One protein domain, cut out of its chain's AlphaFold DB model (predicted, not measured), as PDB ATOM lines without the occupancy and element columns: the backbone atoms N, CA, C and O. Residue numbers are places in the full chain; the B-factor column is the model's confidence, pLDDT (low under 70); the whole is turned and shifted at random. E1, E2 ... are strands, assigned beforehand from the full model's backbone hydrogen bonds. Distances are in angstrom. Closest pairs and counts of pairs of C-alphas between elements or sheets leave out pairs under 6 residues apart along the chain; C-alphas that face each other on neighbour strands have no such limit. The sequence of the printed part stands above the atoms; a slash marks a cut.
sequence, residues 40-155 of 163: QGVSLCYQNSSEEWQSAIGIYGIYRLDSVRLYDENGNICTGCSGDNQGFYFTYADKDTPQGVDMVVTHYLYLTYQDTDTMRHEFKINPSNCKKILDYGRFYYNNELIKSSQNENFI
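What this domain is: This is residues 40 to 155 of the 163 residues of an uncharacterized protein of Bernardetia litoralis (strain ATCC 23117 / DSM 6794 / NBRC 15988 / NCIMB 1366 / Sio-4) (UniProt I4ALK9). A large, strongly twisted sheet of five strands, E3, E5, E6, E7 and E8, is face to face with a smaller, strongly twisted sheet, E1, E2 and E4, as a two-layer sandwich whose strands run nearly in line, 17 degrees apart. The printed part has 116 residues, with eight named strands, E1 to E8 along the chain, and no named helix. Both sheets, ordered E3 - E5 - E6 - E7 - E8 and E1 - E2 - E4, are antiparallel; the class is all strand. The whole is compact, with a radius of gyration of the C-alphas of 14.2 A and spans of 44 by 31 by 26 A.

Where its parts are: In the large sheet, E5, residues 102 to 111, is 29.3 A long and begins at C-alpha 102 (254.250, 204.901, 118.751). E6 is residues 117 to 125, 25.5 A; E7 134 to 141; E8 144 to 150, ending at C-alpha 150 (249.786, 213.851, 127.440); E3 68 to 71. In the small sheet, E1 is residues 41 to 48, 21.4 A; E2 53 to 60, 20.6 A; E4 87 to 93.

How they stand to each other: E5 to E8 form a meander, each strand the antiparallel neighbour of the one before. N 105 and O 121 join E5 and E6 within hydrogen-bond range at 2.9 A, N 122 and O 138 E6 and E7 at 2.9 A, N 139 and O 147 E7 and E8 at 2.8 A, and N 69 and O 110 E3 and E5 at 2.9 A. In the other sheet, N 43 and O 58 of the hairpin E1 and E2 are 2.7 A apart, and N 59 and O 88 of E2 and E4 2.7 A. The parts of the sheets that face each other are 9.9 A centre to centre. The closest C-alphas of E1 and E7, Leu 44 and Phe 139, are 7.9 A apart.

The domain as a whole: The two C-alphas farthest apart, Tyr 113 and Ser 128, are 44.1 A apart. The printed part has no cut. The link E3 to E4, residues 72 to 86, is long. Mean pLDDT of the printed part is 71.1; 56 residues are under 70, among them 40 to 67 and 79 to 91.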
ATOM      1  N   GLN A  40     241.705 231.184 107.531       62.91
ATOM      2  CA  GLN A  40     242.057 229.797 107.295       62.91
ATOM      3  C   GLN A  40     242.765 229.261 108.529       62.91
ATOM      4  O   GLN A  40     243.550 229.965 109.165       62.91
ATOM      5  N   GLY A  41     242.496 228.022 108.891       62.78
ATOM      6  CA  GLY A  41     243.177 227.396 110.006       62.78
ATOM      7  C   GLY A  41     243.051 225.892 109.978       62.78
ATOM      8  O   GLY A  41     242.305 225.320 109.184       62.78
ATOM      9  N   VAL A  42     243.810 225.253 110.855       63.12
ATOM     10  CA  VAL A  42     243.739 223.810 111.058       63.12
ATOM     11  C   VAL A  42     243.516 223.556 112.536       63.12
ATOM     12  O   VAL A  42     244.125 224.172 113.412       63.12
ATOM     13  N   SER A  43     242.601 222.647 112.811       62.09
ATOM     14  CA  SER A  43     242.214 222.211 114.135       62.09
ATOM     15  C   SER A  43     242.307 220.704 114.259       62.09
ATOM     16  O   SER A  43     241.822 219.969 113.409       62.09
ATOM     17  N   LEU A  44     242.895 220.252 115.354       58.41
ATOM     18  CA  LEU A  44     242.767 218.899 115.847       58.41
ATOM     19  C   LEU A  44     241.535 218.826 116.752       58.41
ATOM     20  O   LEU A  44     241.483 219.488 117.795       58.41
ATOM     21  N   CYS A  45     240.578 217.997 116.361       60.72
ATOM     22  CA  CYS A  45     239.345 217.740 117.092       60.72
ATOM     23  C   CYS A  45     239.234 216.244 117.386       60.72
ATOM     24  O   CYS A  45     239.853 215.420 116.717       60.72
ATOM     25  N   TYR A  46     238.447 215.863 118.387       56.97
ATOM     26  CA  TYR A  46     238.008 214.473 118.494       56.97
ATOM     27  C   TYR A  46     236.526 214.448 118.251       56.97
ATOM     28  O   TYR A  46     235.763 215.144 118.921       56.97
ATOM     29  N   GLN A  47     236.141 213.653 117.272       56.88
ATOM     30  CA  GLN A  47     234.759 213.451 116.933       56.88
ATOM     31  C   GLN A  47     234.284 212.169 117.598       56.88
ATOM     32  O   GLN A  47     234.931 211.124 117.536       56.88
ATOM     33  N   ASN A  48     233.132 212.252 118.246       52.56
ATOM     34  CA  ASN A  48     232.428 211.065 118.683       52.56
ATOM     35  C   ASN A  48     231.767 210.440 117.444       52.56
ATOM     36  O   ASN A  48     230.840 211.027 116.885       52.56
ATOM     37  N   SER A  49     232.266 209.298 116.977       57.22
ATOM     38  CA  SER A  49     231.556 208.487 115.983       57.22
ATOM     39  C   SER A  49     230.525 207.603 116.694       57.22
ATOM     40  O   SER A  49     230.607 207.396 117.905       57.22
ATOM     41  N   SER A  50     229.549 207.062 115.961       48.69
ATOM     42  CA  SER A  50     228.516 206.175 116.528       48.69
ATOM     43  C   SER A  50     229.077 204.929 117.220       48.69
ATOM     44  O   SER A  50     228.352 204.282 117.971       48.69
ATOM     45  N   GLU A  51     230.341 204.593 116.965       53.72
ATOM     46  CA  GLU A  51     230.998 203.408 117.506       53.72
ATOM     47  C   GLU A  51     232.088 203.774 118.526       53.72
ATOM     48  O   GLU A  51     232.145 203.135 119.573       53.72
ATOM     49  N   GLU A  52     232.897 204.823 118.303       57.00
ATOM     50  CA  GLU A  52     234.001 205.219 119.204       57.00
ATOM     51  C   GLU A  52     234.389 206.711 119.093       57.00
ATOM     52  O   GLU A  52     234.066 207.391 118.115       57.00
ATOM     53  N   TRP A  53     235.151 207.224 120.070       53.69
ATOM     54  CA  TRP A  53     235.842 208.511 119.933       53.69
ATOM     55  C   TRP A  53     236.986 208.373 118.930       53.69
ATOM     56  O   TRP A  53     237.858 207.525 119.096       53.69
ATOM     57  N   GLN A  54     236.988 209.224 117.912       62.19
ATOM     58  CA  GLN A  54     237.988 209.231 116.856       62.19
ATOM     59  C   GLN A  54     238.673 210.580 116.799       62.19
ATOM     60  O   GLN A  54     238.046 211.636 116.892       62.19
ATOM     61  N   SER A  55     239.981 210.545 116.625       62.00
ATOM     62  CA  SER A  55     240.750 211.753 116.424       62.00
ATOM     63  C   SER A  55     240.622 212.201 114.967       62.00
ATOM     64  O   SER A  55     240.904 211.435 114.044       62.00
ATOM     65  N   ALA A  56     240.237 213.455 114.763       63.44
ATOM     66  CA  ALA A  56     240.054 214.059 113.453       63.44
ATOM     67  C   ALA A  56     240.847 215.364 113.338       63.44
ATOM     68  O   ALA A  56     241.053 216.087 114.314       63.44
ATOM     69  N   ILE A  57     241.280 215.695 112.130       63.06
ATOM     70  CA  ILE A  57     241.717 217.053 111.817       63.06
ATOM     71  C   ILE A  57     240.620 217.714 111.010       63.06
ATOM     72  O   ILE A  57     240.217 217.193 109.975       63.06
ATOM     73  N   GLY A  58     240.172 218.874 111.472       60.78
ATOM     74  CA  GLY A  58     239.409 219.819 110.676       60.78
ATOM     75  C   GLY A  58     240.311 220.924 110.157       60.78
ATOM     76  O   GLY A  58     240.975 221.594 110.937       60.78
ATOM     77  N   ILE A  59     240.316 221.152 108.857       62.66
ATOM     78  CA  ILE A  59     240.841 222.355 108.224       62.66
ATOM     79  C   ILE A  59     239.637 223.271 108.010       62.66
ATOM     80  O   ILE A  59     238.655 222.863 107.401       62.66
ATOM     81  N   TYR A  60     239.681 224.495 108.521       60.19
ATOM     82  CA  TYR A  60     238.553 225.426 108.481       60.19
ATOM     83  C   TYR A  60     238.898 226.693 107.705       60.19
ATOM     84  O   TYR A  60     240.060 227.100 107.627       60.19
ATOM     85  N   GLY A  61     237.883 227.273 107.071       55.06
ATOM     86  CA  GLY A  61     238.013 228.398 106.146       55.06
ATOM     87  C   GLY A  61     237.110 228.219 104.925       55.06
ATOM     88  O   GLY A  61     236.612 227.126 104.667       55.06
ATOM     89  N   ILE A  62     236.899 229.292 104.155       52.19
ATOM     90  CA  ILE A  62     236.189 229.179 102.874       52.19
ATOM     91  C   ILE A  62     237.150 228.566 101.860       52.19
ATOM     92  O   ILE A  62     237.964 229.263 101.251       52.19
ATOM     93  N   TYR A  63     237.049 227.255 101.682       56.12
ATOM     94  CA  TYR A  63     237.664 226.552 100.568       56.12
ATOM     95  C   TYR A  63     236.577 226.179  99.567       56.12
ATOM     96  O   TYR A  63     235.491 225.743  99.948       56.12
ATOM     97  N   ARG A  64     236.856 226.314  98.268       54.94
ATOM     98  CA  ARG A  64     236.037 225.614  97.271       54.94
ATOM     99  C   ARG A  64     236.308 224.117  97.445       54.94
ATOM    100  O   ARG A  64     237.472 223.737  97.551       54.94
ATOM    101  N   LEU A  65     235.289 223.267  97.516       53.88
ATOM    102  CA  LEU A  65     235.470 221.829  97.789       53.88
ATOM    103  C   LEU A  65     236.389 221.135  96.767       53.88
ATOM    104  O   LEU A  65     237.139 220.223  97.090       53.88
ATOM    105  N   ASP A  66     236.388 221.641  95.543       61.12
ATOM    106  CA  ASP A  66     237.228 221.271  94.408       61.12
ATOM    107  C   ASP A  66     238.685 221.780  94.508       61.12
ATOM    108  O   ASP A  66     239.526 221.405  93.689       61.12
ATOM    109  N   SER A  67     239.010 222.585  95.527       66.19
ATOM    110  CA  SER A  67     240.322 223.227  95.716       66.19
ATOM    111  C   SER A  67     241.217 222.608  96.795       66.19
ATOM    112  O   SER A  67     242.371 223.021  96.918       66.19
ATOM    113  N   VAL A  68     240.721 221.620  97.553       71.06
ATOM    114  CA  VAL A  68     241.448 220.988  98.667       71.06
ATOM    115  C   VAL A  68     241.648 219.510  98.381       71.06
ATOM    116  O   VAL A  68     240.695 218.789  98.087       71.06
ATOM    117  N   ARG A  69     242.889 219.036  98.483       79.31
ATOM    118  CA  ARG A  69     243.201 217.605  98.445       79.31
ATOM    119  C   ARG A  69     244.150 217.260  99.572       79.31
ATOM    120  O   ARG A  69     245.088 218.003  99.844       79.31
ATOM    121  N   LEU A  70     243.910 216.115 100.192       80.38
ATOM    122  CA  LEU A  70     244.803 215.542 101.180       80.38
ATOM    123  C   LEU A  70     245.434 214.287 100.594       80.38
ATOM    124  O   LEU A  70     244.716 213.419 100.094       80.38
ATOM    125  N   TYR A  71     246.757 214.212 100.660       85.69
ATOM    126  CA  TYR A  71     247.510 213.042 100.237       85.69
ATOM    127  C   TYR A  71     248.195 212.383 101.430       85.69
ATOM    128  O   TYR A  71     248.649 213.072 102.347       85.69
ATOM    129  N   ASP A  72     248.275 211.057 101.399       86.12
ATOM    130  CA  ASP A  72     249.087 210.275 102.325       86.12
ATOM    131  C   ASP A  72     250.581 210.343 101.951       86.12
ATOM    132  O   ASP A  72     250.982 210.930 100.941       86.12
ATOM    133  N   GLU A  73     251.423 209.722 102.773       86.81
ATOM    134  CA  GLU A  73     252.870 209.627 102.552       86.81
ATOM    135  C   GLU A  73     253.271 208.900 101.255       86.81
ATOM    136  O   GLU A  73     254.380 209.088 100.756       86.81
ATOM    137  N   ASN A  74     252.362 208.107 100.685       89.12
ATOM    138  CA  ASN A  74     252.559 207.370  99.441       89.12
ATOM    139  C   ASN A  74     252.033 208.139  98.215       89.12
ATOM    140  O   ASN A  74     252.138 207.649  97.089       89.12
ATOM    141  N   GLY A  75     251.470 209.337  98.408       83.94
ATOM    142  CA  GLY A  75     250.883 210.155  97.350       83.94
ATOM    143  C   GLY A  75     249.476 209.726  96.922       83.94
ATOM    144  O   GLY A  75     248.983 210.207  95.898       83.94
ATOM    145  N   ASN A  76     248.804 208.851  97.674       86.75
ATOM    146  CA  ASN A  76     247.402 208.519  97.433       86.75
ATOM    147  C   ASN A  76     246.492 209.576  98.053       86.75
ATOM    148  O   ASN A  76     246.780 210.113  99.120       86.75
ATOM    149  N   ILE A  77     245.357 209.848  97.411       82.88
ATOM    150  CA  ILE A  77     244.342 210.743  97.975       82.88
ATOM    151  C   ILE A  77     243.677 210.051  99.168       82.88
ATOM    152  O   ILE A  77     243.131 208.955  99.021       82.88
ATOM    153  N   CYS A  78     243.663 210.709 100.325       76.94
ATOM    154  CA  CYS A  78     242.964 210.216 101.505       76.94
ATOM    155  C   CYS A  78     241.446 210.230 101.264       76.94
ATOM    156  O   CYS A  78     240.827 211.282 101.090       76.94
ATOM    157  N   THR A  79     240.828 209.052 101.261       61.72
ATOM    158  CA  THR A  79     239.369 208.895 101.193       61.72
ATOM    159  C   THR A  79     238.727 209.170 102.554       61.72
ATOM    160  O   THR A  79     239.346 208.918 103.581       61.72
ATOM    161  N   GLY A  80     237.479 209.647 102.583       55.78
ATOM    162  CA  GLY A  80     236.787 209.983 103.842       55.78
ATOM    163  C   GLY A  80     236.948 211.441 104.270       55.78
ATOM    164  O   GLY A  80     236.503 211.826 105.346       55.78
ATOM    165  N   CYS A  81     237.533 212.261 103.401       55.34
ATOM    166  CA  CYS A  81     237.520 213.695 103.571       55.34
ATOM    167  C   CYS A  81     236.121 214.244 103.268       55.34
ATOM    168  O   CYS A  81     235.715 214.307 102.105       55.34
ATOM    169  N   SER A  82     235.373 214.615 104.301       55.06
ATOM    170  CA  SER A  82     234.096 215.309 104.144       55.06
ATOM    171  C   SER A  82     234.310 216.791 104.382       55.06
ATOM    172  O   SER A  82     234.856 217.176 105.419       55.06
ATOM    173  N   GLY A  83     233.873 217.617 103.442       53.53
ATOM    174  CA  GLY A  83     233.860 219.054 103.626       53.53
ATOM    175  C   GLY A  83     232.547 219.668 103.184       53.53
ATOM    176  O   GLY A  83     231.843 219.126 102.331       53.53
ATOM    177  N   ASP A  84     232.244 220.814 103.764       55.56
ATOM    178  CA  ASP A  84     231.234 221.746 103.291       55.56
ATOM    179  C   ASP A  84     231.909 223.089 102.957       55.56
ATOM    180  O   ASP A  84     233.134 223.203 102.908       55.56
ATOM    181  N   ASN A  85     231.119 224.134 102.714       51.75
ATOM    182  CA  ASN A  85     231.662 225.467 102.440       51.75
ATOM    183  C   ASN A  85     232.366 226.114 103.659       51.75
ATOM    184  O   ASN A  85     232.811 227.258 103.550       51.75
ATOM    185  N   GLN A  86     232.424 225.441 104.816       55.12
ATOM    186  CA  GLN A  86     232.942 225.963 106.086       55.12
ATOM    187  C   GLN A  86     234.194 225.213 106.572       55.12
ATOM    188  O   GLN A  86     235.005 225.790 107.306       55.12
ATOM    189  N   GLY A  87     234.402 223.966 106.144       59.25
ATOM    190  CA  GLY A  87     235.604 223.216 106.489       59.25
ATOM    191  C   GLY A  87     235.731 221.867 105.794       59.25
ATOM    192  O   GLY A  87     234.830 221.400 105.109       59.25
ATOM    193  N   PHE A  88     236.888 221.247 105.983       64.81
ATOM    194  CA  PHE A  88     237.290 219.955 105.447       64.81
ATOM    195  C   PHE A  88     237.829 219.107 106.598       64.81
ATOM    196  O   PHE A  88     238.741 219.544 107.295       64.81
ATOM    197  N   TYR A  89     237.296 217.907 106.802       66.69
ATOM    198  CA  TYR A  89     237.654 217.056 107.938       66.69
ATOM    199  C   TYR A  89     238.150 215.697 107.478       66.69
ATOM    200  O   TYR A  89     237.625 215.154 106.509       66.69
ATOM    201  N   PHE A  90     239.106 215.123 108.205       68.69
ATOM    202  CA  PHE A  90     239.523 213.739 108.009       68.69
ATOM    203  C   PHE A  90     239.885 213.053 109.329       68.69
ATOM    204  O   PHE A  90     240.498 213.650 110.221       68.69
ATOM    205  N   THR A  91     239.506 211.781 109.444       68.19
ATOM    206  CA  THR A  91     239.869 210.911 110.568       68.19
ATOM    207  C   THR A  91     241.286 210.389 110.364       68.19
ATOM    208  O   THR A  91     241.603 209.890 109.289       68.19
ATOM    209  N   TYR A  92     242.136 210.485 111.387       70.75
ATOM    210  CA  TYR A  92     243.524 210.000 111.304       70.75
ATOM    211  C   TYR A  92     243.830 208.835 112.252       70.75
ATOM    212  O   TYR A  92     244.867 208.191 112.115       70.75
ATOM    213  N   ALA A  93     242.952 208.576 113.221       70.44
ATOM    214  CA  ALA A  93     242.994 207.390 114.061       70.44
ATOM    215  C   ALA A  93     241.592 206.781 114.095       70.44
ATOM    216  O   ALA A  93     240.634 207.423 114.531       70.44
ATOM    217  N   ASP A  94     241.485 205.553 113.611       70.00
ATOM    218  CA  ASP A  94     240.238 204.825 113.416       70.00
ATOM    219  C   ASP A  94     240.257 203.464 114.130       70.00
ATOM    220  O   ASP A  94     241.136 203.161 114.949       70.00
ATOM    221  N   LYS A  95     239.276 202.613 113.811       68.06
ATOM    222  CA  LYS A  95     239.139 201.272 114.384       68.06
ATOM    223  C   LYS A  95     240.286 200.309 114.030       68.06
ATOM    224  O   LYS A  95     240.538 199.389 114.807       68.06
ATOM    225  N   ASP A  96     241.026 200.559 112.959       76.94
ATOM    226  CA  ASP A  96     242.089 199.678 112.467       76.94
ATOM    227  C   ASP A  96     243.487 200.174 112.881       76.94
ATOM    228  O   ASP A  96     244.480 199.455 112.767       76.94
ATOM    229  N   THR A  97     243.568 201.379 113.449       80.12
ATOM    230  CA  THR A  97     244.827 201.954 113.930       80.12
ATOM    231  C   THR A  97     245.427 201.124 115.088       80.12
ATOM    232  O   THR A  97     244.727 200.878 116.084       80.12
ATOM    233  N   PRO A  98     246.715 200.714 115.003       83.31
ATOM    234  CA  PRO A  98     247.396 199.926 116.033       83.31
ATOM    235  C   PRO A  98     247.426 200.597 117.412       83.31
ATOM    236  O   PRO A  98     247.628 201.805 117.534       83.31
ATOM    237  N   GLN A  99     247.275 199.793 118.467       83.75
ATOM    238  CA  GLN A  99     247.297 200.254 119.860       83.75
ATOM    239  C   GLN A  99     248.617 199.901 120.552       83.75
ATOM    240  O   GLN A  99     249.239 198.886 120.247       83.75
ATOM    241  N   GLY A 100     249.040 200.724 121.512       82.31
ATOM    242  CA  GLY A 100     250.247 200.505 122.314       82.31
ATOM    243  C   GLY A 100     251.571 200.791 121.597       82.31
ATOM    244  O   GLY A 100     252.624 200.682 122.228       82.31
ATOM    245  N   VAL A 101     251.522 201.203 120.330       87.94
ATOM    246  CA  VAL A 101     252.687 201.500 119.486       87.94
ATOM    247  C   VAL A 101     252.770 203.002 119.223       87.94
ATOM    248  O   VAL A 101     251.743 203.667 119.084       87.94
ATOM    249  N   ASP A 102     253.994 203.526 119.172       89.56
ATOM    250  CA  ASP A 102     254.250 204.901 118.751       89.56
ATOM    251  C   ASP A 102     254.060 205.009 117.234       89.56
ATOM    252  O   ASP A 102     254.740 204.346 116.449       89.56
ATOM    253  N   MET A 103     253.111 205.843 116.833       88.31
ATOM    254  CA  MET A 103     252.723 206.076 115.451       88.31
ATOM    255  C   MET A 103     253.248 207.432 114.995       88.31
ATOM    256  O   MET A 103     253.151 208.426 115.721       88.31
ATOM    257  N   VAL A 104     253.750 207.478 113.762       90.44
ATOM    258  CA  VAL A 104     254.052 208.723 113.054       90.44
ATOM    259  C   VAL A 104     253.309 208.693 111.731       90.44
ATOM    260  O   VAL A 104     253.485 207.759 110.958       90.44
ATOM    261  N   VAL A 105     252.471 209.696 111.486       86.38
ATOM    262  CA  VAL A 105     251.675 209.792 110.257       86.38
ATOM    263  C   VAL A 105     251.883 211.164 109.641       86.38
ATOM    264  O   VAL A 105     251.743 212.181 110.327       86.38
ATOM    265  N   THR A 106     252.214 211.191 108.352       88.25
ATOM    266  CA  THR A 106     252.423 212.427 107.593       88.25
ATOM    267  C   THR A 106     251.413 212.521 106.460       88.25
ATOM    268  O   THR A 106     251.211 211.564 105.719       88.25
ATOM    269  N   HIS A 107     250.801 213.692 106.329       86.25
ATOM    270  CA  HIS A 107     249.893 214.027 105.246       86.25
ATOM    271  C   HIS A 107     250.327 215.315 104.558       86.25
ATOM    272  O   HIS A 107     250.924 216.204 105.174       86.25
ATOM    273  N   TYR A 108     249.951 215.437 103.292       86.81
ATOM    274  CA  TYR A 108     250.217 216.605 102.469       86.81
ATOM    275  C   TYR A 108     248.907 217.287 102.106       86.81
ATOM    276  O   TYR A 108     248.057 216.714 101.418       86.81
ATOM    277  N   LEU A 109     248.743 218.514 102.587       82.56
ATOM    278  CA  LEU A 109     247.606 219.359 102.275       82.56
ATOM    279  C   LEU A 109     247.915 220.168 101.020       82.56
ATOM    280  O   LEU A 109     248.728 221.092 101.028       82.56
ATOM    281  N   TYR A 110     247.222 219.831  99.945       80.25
ATOM    282  CA  TYR A 110     247.273 220.562  98.696       80.25
ATOM    283  C   TYR A 110     246.092 221.528  98.604       80.25
ATOM    284  O   TYR A 110     244.928 221.116  98.644       80.25
ATOM    285  N   LEU A 111     246.407 222.807  98.426       73.75
ATOM    286  CA  LEU A 111     245.455 223.880  98.163       73.75
ATOM    287  C   LEU A 111     245.788 224.471  96.788       73.75
ATOM    288  O   LEU A 111     246.934 224.830  96.541       73.75
ATOM    289  N   THR A 112     244.812 224.589  95.882       65.88
ATOM    290  CA  THR A 112     245.064 224.915  94.454       65.88
ATOM    291  C   THR A 112     245.766 226.250  94.177       65.88
ATOM    292  O   THR A 112     246.134 226.514  93.038       65.88
ATOM    293  N   TYR A 113     245.902 227.122  95.173       65.62
ATOM    294  CA  TYR A 113     246.428 228.483  95.036       65.62
ATOM    295  C   TYR A 113     247.748 228.716  95.789       65.62
ATOM    296  O   TYR A 113     248.201 229.856  95.858       65.62
ATOM    297  N   GLN A 114     248.359 227.682  96.371       67.81
ATOM    298  CA  GLN A 114     249.592 227.815  97.152       67.81
ATOM    299  C   GLN A 114     250.435 226.533  97.122       67.81
ATOM    300  O   GLN A 114     250.016 225.503  96.589       67.81
ATOM    301  N   ASP A 115     251.617 226.608  97.733       78.44
ATOM    302  CA  ASP A 115     252.472 225.449  97.959       78.44
ATOM    303  C   ASP A 115     251.798 224.417  98.875       78.44
ATOM    304  O   ASP A 115     250.872 224.709  99.643       78.44
ATOM    305  N   THR A 116     252.263 223.174  98.752       83.00
ATOM    306  CA  THR A 116     251.745 222.045  99.526       83.00
ATOM    307  C   THR A 116     252.208 222.157 100.973       83.00
ATOM    308  O   THR A 116     253.408 222.172 101.244       83.00
ATOM    309  N   ASP A 117     251.255 222.198 101.898       85.12
ATOM    310  CA  ASP A 117     251.534 222.201 103.327       85.12
ATOM    311  C   ASP A 117     251.738 220.760 103.826       85.12
ATOM    312  O   ASP A 117     251.137 219.810 103.322       85.12
ATOM    313  N   THR A 118     252.578 220.580 104.844       87.62
ATOM    314  CA  THR A 118     252.832 219.276 105.475       87.62
ATOM    315  C   THR A 118     252.204 219.226 106.859       87.62
ATOM    316  O   THR A 118     252.411 220.117 107.679       87.62
ATOM    317  N   MET A 119     251.489 218.149 107.156       85.44
ATOM    318  CA  MET A 119     250.927 217.866 108.474       85.44
ATOM    319  C   MET A 119     251.540 216.579 109.006       85.44
ATOM    320  O   MET A 119     251.449 215.545 108.350       85.44
ATOM    321  N   ARG A 120     252.148 216.618 110.194       87.00
ATOM    322  CA  ARG A 120     252.730 215.430 110.836       87.00
ATOM    323  C   ARG A 120     252.144 215.216 112.218       87.00
ATOM    324  O   ARG A 120     251.987 216.153 112.997       87.00
ATOM    325  N   HIS A 121     251.836 213.965 112.517       82.69
ATOM    326  CA  HIS A 121     251.270 213.530 113.780       82.69
ATOM    327  C   HIS A 121     252.179 212.502 114.404       82.69
ATOM    328  O   HIS A 121     252.592 211.563 113.737       82.69
ATOM    329  N   GLU A 122     252.439 212.664 115.693       88.31
ATOM    330  CA  GLU A 122     253.130 211.666 116.498       88.31
ATOM    331  C   GLU A 122     252.209 211.314 117.659       88.31
ATOM    332  O   GLU A 122     251.863 212.189 118.457       88.31
ATOM    333  N   PHE A 123     251.770 210.066 117.758       85.25
ATOM    334  CA  PHE A 123     250.799 209.674 118.774       85.25
ATOM    335  C   PHE A 123     250.928 208.218 119.185       85.25
ATOM    336  O   PHE A 123     251.537 207.414 118.492       85.25
ATOM    337  N   LYS A 124     250.291 207.874 120.301       85.38
ATOM    338  CA  LYS A 124     250.155 206.495 120.763       85.38
ATOM    339  C   LYS A 124     248.759 206.276 121.313       85.38
ATOM    340  O   LYS A 124     248.311 207.062 122.143       85.38
ATOM    341  N   ILE A 125     248.077 205.223 120.864       80.50
ATOM    342  CA  ILE A 125     246.760 204.832 121.391       80.50
ATOM    343  C   ILE A 125     246.954 203.934 122.614       80.50
ATOM    344  O   ILE A 125     247.721 202.971 122.555       80.50
ATOM    345  N   ASN A 126     246.234 204.219 123.698       75.38
ATOM    346  CA  ASN A 126     246.272 203.429 124.922       75.38
ATOM    347  C   ASN A 126     245.647 202.036 124.694       75.38
ATOM    348  O   ASN A 126     244.454 201.963 124.391       75.38
ATOM    349  N   PRO A 127     246.394 200.933 124.889       73.88
ATOM    350  CA  PRO A 127     245.886 199.577 124.671       73.88
ATOM    351  C   PRO A 127     244.935 199.087 125.774       73.88
ATOM    352  O   PRO A 127     244.191 198.130 125.584       73.88
ATOM    353  N   SER A 128     244.959 199.723 126.945       68.81
ATOM    354  CA  SER A 128     244.145 199.359 128.110       68.81
ATOM    355  C   SER A 128     242.767 200.017 128.094       68.81
ATOM    356  O   SER A 128     241.949 199.753 128.976       68.81
ATOM    357  N   ASN A 129     242.503 200.905 127.134       61.12
ATOM    358  CA  ASN A 129     241.263 201.655 127.068       61.12
ATOM    359  C   ASN A 129     240.458 201.248 125.837       61.12
ATOM    360  O   ASN A 129     240.860 201.509 124.706       61.12
ATOM    361  N   CYS A 130     239.266 200.694 126.059       56.50
ATOM    362  CA  CYS A 130     238.354 200.324 124.976       56.50
ATOM    363  C   CYS A 130     237.930 201.521 124.106       56.50
ATOM    364  O   CYS A 130     237.346 201.317 123.055       56.50
ATOM    365  N   LYS A 131     238.186 202.766 124.537       56.34
ATOM    366  CA  LYS A 131     237.777 203.993 123.835       56.34
ATOM    367  C   LYS A 131     238.861 204.621 122.946       56.34
ATOM    368  O   LYS A 131     238.758 205.808 122.662       56.34
ATOM    369  N   LYS A 132     239.908 203.876 122.561       61.53
ATOM    370  CA  LYS A 132     241.017 204.350 121.698       61.53
ATOM    371  C   LYS A 132     241.557 205.736 122.058       61.53
ATOM    372  O   LYS A 132     241.899 206.551 121.204       61.53
ATOM    373  N   ILE A 133     241.640 206.011 123.354       66.75
ATOM    374  CA  ILE A 133     242.141 207.293 123.839       66.75
ATOM    375  C   ILE A 133     243.652 207.332 123.615       66.75
ATOM    376  O   ILE A 133     244.338 206.340 123.861       66.75
ATOM    377  N   LEU A 134     244.180 208.469 123.164       72.44
ATOM    378  CA  LEU A 134     245.624 208.637 123.057       72.44
ATOM    379  C   LEU A 134     246.289 208.687 124.441       72.44
ATOM    380  O   LEU A 134     245.829 209.391 125.340       72.44
ATOM    381  N   ASP A 135     247.415 207.992 124.586       77.31
ATOM    382  CA  ASP A 135     248.373 208.187 125.681       77.31
ATOM    383  C   ASP A 135     249.052 209.555 125.548       77.31
ATOM    384  O   ASP A 135     249.178 210.319 126.509       77.31
ATOM    385  N   TYR A 136     249.452 209.879 124.320       81.94
ATOM    386  CA  TYR A 136     249.933 211.195 123.938       81.94
ATOM    387  C   TYR A 136     249.614 211.479 122.473       81.94
ATOM    388  O   TYR A 136     249.431 210.567 121.663       81.94
ATOM    389  N   GLY A 137     249.619 212.764 122.127       80.56
ATOM    390  CA  GLY A 137     249.555 213.223 120.747       80.56
ATOM    391  C   GLY A 137     250.338 214.515 120.561       80.56
ATOM    392  O   GLY A 137     250.281 215.414 121.402       80.56
ATOM    393  N   ARG A 138     251.072 214.615 119.456       84.00
ATOM    394  CA  ARG A 138     251.741 215.826 118.982       84.00
ATOM    395  C   ARG A 138     251.321 216.097 117.551       84.00
ATOM    396  O   ARG A 138     251.320 215.187 116.726       84.00
ATOM    397  N   PHE A 139     250.985 217.348 117.279       81.88
ATOM    398  CA  PHE A 139     250.578 217.813 115.966       81.88
ATOM    399  C   PHE A 139     251.541 218.876 115.460       81.88
ATOM    400  O   PHE A 139     251.781 219.879 116.140       81.88
ATOM    401  N   TYR A 140     252.049 218.649 114.256       85.50
ATOM    402  CA  TYR A 140     252.959 219.531 113.553       85.50
ATOM    403  C   TYR A 140     252.333 219.997 112.241       85.50
ATOM    404  O   TYR A 140     251.755 219.195 111.505       85.50
ATOM    405  N   TYR A 141     252.529 221.270 111.918       83.50
ATOM    406  CA  TYR A 141     252.148 221.864 110.642       83.50
ATOM    407  C   TYR A 141     253.357 222.590 110.056       83.50
ATOM    408  O   TYR A 141     253.995 223.376 110.748       83.50
ATOM    409  N   ASN A 142     253.725 222.279 108.813       86.94
ATOM    410  CA  ASN A 142     254.948 222.756 108.160       86.94
ATOM    411  C   ASN A 142     256.198 222.608 109.049       86.94
ATOM    412  O   ASN A 142     257.049 223.487 109.116       86.94
ATOM    413  N   ASN A 143     256.303 221.455 109.726       86.94
ATOM    414  CA  ASN A 143     257.342 221.097 110.704       86.94
ATOM    415  C   ASN A 143     257.345 221.899 112.019       86.94
ATOM    416  O   ASN A 143     258.171 221.619 112.890       86.94
ATOM    417  N   GLU A 144     256.408 222.821 112.223       86.31
ATOM    418  CA  GLU A 144     256.244 223.534 113.488       86.31
ATOM    419  C   GLU A 144     255.311 222.767 114.425       86.31
ATOM    420  O   GLU A 144     254.216 222.368 114.032       86.31
ATOM    421  N   LEU A 145     255.729 222.555 115.680       84.75
ATOM    422  CA  LEU A 145     254.882 221.936 116.701       84.75
ATOM    423  C   LEU A 145     253.764 222.905 117.092       84.75
ATOM    424  O   LEU A 145     254.002 223.888 117.791       84.75
ATOM    425  N   ILE A 146     252.537 222.582 116.701       79.25
ATOM    426  CA  ILE A 146     251.354 223.386 117.011       79.25
ATOM    427  C   ILE A 146     250.791 223.013 118.382       79.25
ATOM    428  O   ILE A 146     250.368 223.873 119.157       79.25
ATOM    429  N   LYS A 147     250.766 221.714 118.698       75.25
ATOM    430  CA  LYS A 147     250.203 221.217 119.955       75.25
ATOM    431  C   LYS A 147     250.848 219.912 120.387       75.25
ATOM    432  O   LYS A 147     251.085 219.029 119.571       75.25
ATOM    433  N   SER A 148     251.010 219.755 121.694       79.88
ATOM    434  CA  SER A 148     251.262 218.472 122.343       79.88
ATOM    435  C   SER A 148     250.282 218.250 123.491       79.88
ATOM    436  O   SER A 148     249.905 219.198 124.184       79.88
ATOM    437  N   SER A 149     249.894 217.001 123.714       74.19
ATOM    438  CA  SER A 149     249.080 216.570 124.847       74.19
ATOM    439  C   SER A 149     249.606 215.242 125.385       74.19
ATOM    440  O   SER A 149     250.046 214.387 124.615       74.19
ATOM    441  N   GLN A 150     249.567 215.095 126.707       73.75
ATOM    442  CA  GLN A 150     249.786 213.851 127.440       73.75
ATOM    443  C   GLN A 150     248.598 213.660 128.382       73.75
ATOM    444  O   GLN A 150     248.008 214.640 128.847       73.75
ATOM    445  N   ASN A 151     248.198 212.416 128.605       64.38
ATOM    446  CA  ASN A 151     246.913 212.138 129.221       64.38
ATOM    447  C   ASN A 151     246.950 212.163 130.765       64.38
ATOM    448  O   ASN A 151     247.503 211.257 131.379       64.38
ATOM    449  N   GLU A 152     246.284 213.163 131.367       51.19
ATOM    450  CA  GLU A 152     245.681 213.067 132.716       51.19
ATOM    451  C   GLU A 152     244.189 213.478 132.754       51.19
ATOM    452  O   GLU A 152     243.461 212.977 133.599       51.19
ATOM    453  N   ASN A 153     243.681 214.339 131.853       51.62
ATOM    454  CA  ASN A 153     242.278 214.819 131.870       51.62
ATOM    455  C   ASN A 153     241.740 215.174 130.465       51.62
ATOM    456  O   ASN A 153     241.218 216.261 130.235       51.62
ATOM    457  N   PHE A 154     241.938 214.291 129.490       56.88
ATOM    458  CA  PHE A 154     241.783 214.571 128.058       56.88
ATOM    459  C   PHE A 154     240.513 215.355 127.634       56.88
ATOM    460  O   PHE A 154     239.404 214.826 127.674       56.88
ATOM    461  N   ILE A 155     240.697 216.584 127.128       50.44
ATOM    462  CA  ILE A 155     239.743 217.293 126.252       50.44
ATOM    463  C   ILE A 155     240.540 217.800 125.044       50.44
ATOM    464  O   ILE A 155     241.320 218.750 125.171       50.44
TER     465      ILE A 155